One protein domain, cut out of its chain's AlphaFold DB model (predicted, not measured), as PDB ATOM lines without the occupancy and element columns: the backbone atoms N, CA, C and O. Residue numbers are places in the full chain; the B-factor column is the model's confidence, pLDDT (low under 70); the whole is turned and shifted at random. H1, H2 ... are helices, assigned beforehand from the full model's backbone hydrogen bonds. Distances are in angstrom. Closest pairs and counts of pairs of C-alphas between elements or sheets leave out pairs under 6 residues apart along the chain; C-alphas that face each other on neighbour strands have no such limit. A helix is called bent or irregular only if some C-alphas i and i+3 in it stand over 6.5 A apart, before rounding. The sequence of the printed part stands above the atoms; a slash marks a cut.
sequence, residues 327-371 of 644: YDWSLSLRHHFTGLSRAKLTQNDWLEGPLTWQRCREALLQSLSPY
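What this domain is: This is residues 327 to 371 of the 644 residues of the protein "Tyr recombinase domain-containing protein" of Aeromonas caviae (UniProt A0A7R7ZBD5). Two short helices, H1 and H2, make a corner at one end, and a longer helix, H3, leads away from them as an arm whose last residues, 365 to 371, stick out free. Between H2 and H3 the link of residues 348 to 356 folds back past the first printed residues. The printed part has 45 residues with three named helices in the order H1, H2, H3 and no named strand, and its class is all helix. It is compact, with a radius of gyration of the C-alphas of 10.2 A, and spans 29 by 20 by 17 A.

Where its parts are: H1 is residues 331 to 338, 10.5 A from first to last C-alpha, and begins with C-alpha 331 at (112.581, 140.622, 73.667). H2 is residues 342 to 347, 8.6 A long, with C-alpha 342 at (115.395, 139.730, 65.655). H3 is residues 357 to 371, 18.8 A long, and ends with C-alpha 371 at (129.839, 120.215, 68.178). H3 is irregular: C-alphas 359 and 362 are 7.7 A apart.

How they stand to each other: H1 and H2 are close but not clearly touching, with 2 pairs of C-alphas within 8 A. Their closest C-alphas, those of His 335 and Arg 342, are 7.1 A apart. Their lines are about perpendicular, at 78 degrees. H3 is apart from H1, and it is apart from H2 too. In H1 and H2 every O i to N i+4 pair is within hydrogen-bond range; in H3 7 of 11 are.

The domain as a whole: The two C-alphas farthest apart are those of Ser 330 and Pro 370, at 29.1 A. The printed part has no cut. The link from H1 to H2 is tight, with 3 residues, and that from H2 to H3 is short, with 9. The mean pLDDT of the printed part is 88.4, and no printed residue is under 70.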
ATOM      1  N   TYR A 327     110.841 129.738  79.911       88.81
ATOM      2  CA  TYR A 327     111.369 131.094  80.009       88.81
ATOM      3  C   TYR A 327     110.491 132.077  79.249       88.81
ATOM      4  O   TYR A 327     110.448 132.061  78.020       88.81
ATOM      5  N   ASP A 328     109.799 132.949  79.978       90.12
ATOM      6  CA  ASP A 328     109.039 134.048  79.385       90.12
ATOM      7  C   ASP A 328     109.822 135.357  79.502       90.12
ATOM      8  O   ASP A 328     109.608 136.192  80.377       90.12
ATOM      9  N   TRP A 329     110.850 135.467  78.665       90.44
ATOM     10  CA  TRP A 329     111.755 136.608  78.660       90.44
ATOM     11  C   TRP A 329     111.218 137.751  77.802       90.44
ATOM     12  O   TRP A 329     110.587 137.522  76.766       90.44
ATOM     13  N   SER A 330     111.559 138.987  78.173       89.38
ATOM     14  CA  SER A 330     111.386 140.144  77.292       89.38
ATOM     15  C   SER A 330     112.227 139.991  76.018       89.38
ATOM     16  O   SER A 330     113.235 139.280  76.001       89.38
ATOM     17  N   LEU A 331     111.858 140.692  74.943       84.94
ATOM     18  CA  LEU A 331     112.581 140.622  73.667       84.94
ATOM     19  C   LEU A 331     114.080 140.956  73.807       84.94
ATOM     20  O   LEU A 331     114.914 140.315  73.169       84.94
ATOM     21  N   SER A 332     114.429 141.920  74.667       85.19
ATOM     22  CA  SER A 332     115.823 142.290  74.944       85.19
ATOM     23  C   SER A 332     116.609 141.146  75.586       85.19
ATOM     24  O   SER A 332     117.724 140.851  75.157       85.19
ATOM     25  N   LEU A 333     116.011 140.448  76.553       89.75
ATOM     26  CA  LEU A 333     116.623 139.289  77.202       89.75
ATOM     27  C   LEU A 333     116.708 138.080  76.263       89.75
ATOM     28  O   LEU A 333     117.716 137.377  76.279       89.75
ATOM     29  N   ARG A 334     115.713 137.865  75.390       89.50
ATOM     30  CA  ARG A 334     115.776 136.811  74.359       89.50
ATOM     31  C   ARG A 334     116.957 137.025  73.430       89.50
ATOM     32  O   ARG A 334     117.727 136.094  73.212       89.50
ATOM     33  N   HIS A 335     117.125 138.241  72.915       85.88
ATOM     34  CA  HIS A 335     118.268 138.574  72.072       85.88
ATOM     35  C   HIS A 335     119.597 138.342  72.809       85.88
ATOM     36  O   HIS A 335     120.477 137.676  72.272       85.88
ATOM     37  N   HIS A 336     119.707 138.815  74.056       88.31
ATOM     38  CA  HIS A 336     120.925 138.692  74.857       88.31
ATOM     39  C   HIS A 336     121.311 137.234  75.157       88.31
ATOM     40  O   HIS A 336     122.444 136.840  74.895       88.31
ATOM     41  N   PHE A 337     120.384 136.416  75.668       84.12
ATOM     42  CA  PHE A 337     120.694 135.045  76.092       84.12
ATOM     43  C   PHE A 337     120.785 134.039  74.942       84.12
ATOM     44  O   PHE A 337     121.500 133.048  75.063       84.12
ATOM     45  N   THR A 338     120.074 134.265  73.834       82.81
ATOM     46  CA  THR A 338     120.152 133.370  72.663       82.81
ATOM     47  C   THR A 338     121.261 133.767  71.690       82.81
ATOM     48  O   THR A 338     121.676 132.944  70.876       82.81
ATOM     49  N   GLY A 339     121.701 135.031  71.711       84.94
ATOM     50  CA  GLY A 339     122.591 135.600  70.695       84.94
ATOM     51  C   GLY A 339     121.958 135.708  69.299       84.94
ATOM     52  O   GLY A 339     122.653 136.010  68.328       84.94
ATOM     53  N   LEU A 340     120.650 135.448  69.155       86.81
ATOM     54  CA  LEU A 340     119.956 135.451  67.867       86.81
ATOM     55  C   LEU A 340     119.438 136.841  67.505       86.81
ATOM     56  O   LEU A 340     118.831 137.530  68.323       86.81
ATOM     57  N   SER A 341     119.612 137.240  66.244       88.62
ATOM     58  CA  SER A 341     119.039 138.481  65.707       88.62
ATOM     59  C   SER A 341     117.507 138.452  65.718       88.62
ATOM     60  O   SER A 341     116.891 137.386  65.669       88.62
ATOM     61  N   ARG A 342     116.866 139.628  65.706       87.94
ATOM     62  CA  ARG A 342     115.395 139.730  65.655       87.94
ATOM     63  C   ARG A 342     114.795 138.975  64.464       87.94
ATOM     64  O   ARG A 342     113.764 138.332  64.619       87.94
ATOM     65  N   ALA A 343     115.461 138.993  63.308       89.56
ATOM     66  CA  ALA A 343     115.034 138.238  62.130       89.56
ATOM     67  C   ALA A 343     115.034 136.721  62.390       89.56
ATOM     68  O   ALA A 343     114.037 136.059  62.121       89.56
ATOM     69  N   LYS A 344     116.102 136.184  63.001       88.75
ATOM     70  CA  LYS A 344     116.176 134.763  63.380       88.75
ATOM     71  C   LYS A 344     115.164 134.402  64.466       88.75
ATOM     72  O   LYS A 344     114.565 133.337  64.395       88.75
ATOM     73  N   LEU A 345     114.936 135.278  65.443       89.62
ATOM     74  CA  LEU A 345     113.885 135.072  66.446       89.62
ATOM     75  C   LEU A 345     112.494 135.046  65.804       89.62
ATOM     76  O   LEU A 345     111.667 134.241  66.201       89.62
ATOM     77  N   THR A 346     112.242 135.875  64.790       90.44
ATOM     78  CA  THR A 346     110.971 135.871  64.045       90.44
ATOM     79  C   THR A 346     110.815 134.589  63.228       90.44
ATOM     80  O   THR A 346     109.768 133.960  63.272       90.44
ATOM     81  N   GLN A 347     111.875 134.166  62.532       89.88
ATOM     82  CA  GLN A 347     111.884 132.946  61.720       89.88
ATOM     83  C   GLN A 347     111.597 131.686  62.545       89.88
ATOM     84  O   GLN A 347     110.905 130.795  62.068       89.88
ATOM     85  N   ASN A 348     112.125 131.614  63.770       88.69
ATOM     86  CA  ASN A 348     111.878 130.494  64.679       88.69
ATOM     87  C   ASN A 348     110.551 130.620  65.446       88.69
ATOM     88  O   ASN A 348     110.279 129.786  66.305       88.69
ATOM     89  N   ASP A 349     109.757 131.664  65.183       89.56
ATOM     90  CA  ASP A 349     108.584 132.031  65.975       89.56
ATOM     91  C   ASP A 349     108.913 132.105  67.475       89.56
ATOM     92  O   ASP A 349     108.345 131.397  68.285       89.56
ATOM     93  N   TRP A 350     109.906 132.900  67.877       91.44
ATOM     94  CA  TRP A 350     110.359 133.055  69.272       91.44
ATOM     95  C   TRP A 350     110.169 134.483  69.801       91.44
ATOM     96  O   TRP A 350     110.728 134.829  70.844       91.44
ATOM     97  N   LEU A 351     109.416 135.341  69.107       87.44
ATOM     98  CA  LEU A 351     109.174 136.718  69.559       87.44
ATOM     99  C   LEU A 351     108.214 136.785  70.751       87.44
ATOM    100  O   LEU A 351     108.446 137.563  71.673       87.44
ATOM    101  N   GLU A 352     107.175 135.953  70.742       86.12
ATOM    102  CA  GLU A 352     106.095 135.978  71.730       86.12
ATOM    103  C   GLU A 352     105.955 134.644  72.453       86.12
ATOM    104  O   GLU A 352     106.370 133.601  71.951       86.12
ATOM    105  N   GLY A 353     105.366 134.671  73.648       89.06
ATOM    106  CA  GLY A 353     105.102 133.481  74.447       89.06
ATOM    107  C   GLY A 353     106.362 132.785  74.977       89.06
ATOM    108  O   GLY A 353     107.489 133.112  74.600       89.06
ATOM    109  N   PRO A 354     106.200 131.791  75.849       91.25
ATOM    110  CA  PRO A 354     107.308 131.158  76.552       91.25
ATOM    111  C   PRO A 354     108.240 130.365  75.624       91.25
ATOM    112  O   PRO A 354     107.795 129.666  74.709       91.25
ATOM    113  N   LEU A 355     109.542 130.424  75.899       90.75
ATOM    114  CA  LEU A 355     110.547 129.549  75.303       90.75
ATOM    115  C   LEU A 355     110.645 128.267  76.133       90.75
ATOM    116  O   LEU A 355     111.028 128.302  77.305       90.75
ATOM    117  N   THR A 356     110.272 127.144  75.523       91.88
ATOM    118  CA  THR A 356     110.373 125.799  76.105       91.88
ATOM    119  C   THR A 356     111.314 124.938  75.274       91.88
ATOM    120  O   THR A 356     111.561 125.234  74.100       91.88
ATOM    121  N   TRP A 357     111.799 123.832  75.845       89.44
ATOM    122  CA  TRP A 357     112.580 122.859  75.082       89.44
ATOM    123  C   TRP A 357     111.839 122.374  73.834       89.44
ATOM    124  O   TRP A 357     112.437 122.378  72.764       89.44
ATOM    125  N   GLN A 358     110.551 122.009  73.923       90.38
ATOM    126  CA  GLN A 358     109.816 121.506  72.752       90.38
ATOM    127  C   GLN A 358     109.804 122.521  71.604       90.38
ATOM    128  O   GLN A 358     109.974 122.132  70.454       90.38
ATOM    129  N   ARG A 359     109.661 123.813  71.925       90.56
ATOM    130  CA  ARG A 359     109.658 124.901  70.939       90.56
ATOM    131  C   ARG A 359     111.050 125.190  70.380       90.56
ATOM    132  O   ARG A 359     111.180 125.552  69.217       90.56
ATOM    133  N   CYS A 360     112.088 125.056  71.206       89.31
ATOM    134  CA  CYS A 360     113.443 125.462  70.831       89.31
ATOM    135  C   CYS A 360     114.312 124.321  70.278       89.31
ATOM    136  O   CYS A 360     115.366 124.579  69.698       89.31
ATOM    137  N   ARG A 361     113.898 123.061  70.468       88.81
ATOM    138  CA  ARG A 361     114.716 121.859  70.251       88.81
ATOM    139  C   ARG A 361     115.352 121.794  68.870       88.81
ATOM    140  O   ARG A 361     116.539 121.507  68.790       88.81
ATOM    141  N   GLU A 362     114.587 122.008  67.805       89.06
ATOM    142  CA  GLU A 362     115.094 121.838  66.437       89.06
ATOM    143  C   GLU A 362     116.231 122.822  66.138       89.06
ATOM    144  O   GLU A 362     117.332 122.398  65.784       89.06
ATOM    145  N   ALA A 363     116.015 124.112  66.401       87.56
ATOM    146  CA  ALA A 363     117.030 125.148  66.207       87.56
ATOM    147  C   ALA A 363     118.258 124.955  67.120       87.56
ATOM    148  O   ALA A 363     119.399 125.174  66.701       87.56
ATOM    149  N   LEU A 364     118.053 124.501  68.365       85.56
ATOM    150  CA  LEU A 364     119.151 124.192  69.287       85.56
ATOM    151  C   LEU A 364     119.971 122.986  68.812       85.56
ATOM    152  O   LEU A 364     121.194 123.065  68.772       85.56
ATOM    153  N   LEU A 365     119.330 121.891  68.400       87.12
ATOM    154  CA  LEU A 365     120.033 120.708  67.892       87.12
ATOM    155  C   LEU A 365     120.768 121.001  66.584       87.12
ATOM    156  O   LEU A 365     121.891 120.536  66.408       87.12
ATOM    157  N   GLN A 366     120.181 121.804  65.696       87.44
ATOM    158  CA  GLN A 366     120.837 122.206  64.456       87.44
ATOM    159  C   GLN A 366     122.080 123.061  64.732       87.44
ATOM    160  O   GLN A 366     123.135 122.803  64.154       87.44
ATOM    161  N   SER A 367     121.989 124.028  65.653       84.94
ATOM    162  CA  SER A 367     123.133 124.880  66.015       84.94
ATOM    163  C   SER A 367     124.235 124.122  66.761       84.94
ATOM    164  O   SER A 367     125.414 124.419  66.574       84.94
ATOM    165  N   LEU A 368     123.870 123.112  67.559       86.19
ATOM    166  CA  LEU A 368     124.821 122.257  68.264       86.19
ATOM    167  C   LEU A 368     125.401 121.145  67.387       86.19
ATOM    168  O   LEU A 368     126.473 120.652  67.720       86.19
ATOM    169  N   SER A 369     124.750 120.767  66.281       89.50
ATOM    170  CA  SER A 369     125.155 119.631  65.438       89.50
ATOM    171  C   SER A 369     126.648 119.573  65.073       89.50
ATOM    172  O   SER A 369     127.196 118.474  65.157       89.50
ATOM    173  N   PRO A 370     127.360 120.687  64.788       90.88
ATOM    174  CA  PRO A 370     128.794 120.638  64.482       90.88
ATOM    175  C   PRO A 370     129.677 120.289  65.691       90.88
ATOM    176  O   PRO A 370     130.837 119.926  65.525       90.88
ATOM    177  N   TYR A 371     129.143 120.424  66.906       88.12
ATOM    178  CA  TYR A 371     129.839 120.215  68.178       88.12
ATOM    179  C   TYR A 371     129.405 118.929  68.892       88.12
ATOM    180  O   TYR A 371     129.907 118.626  69.975       88.12
TER     181      TYR A 371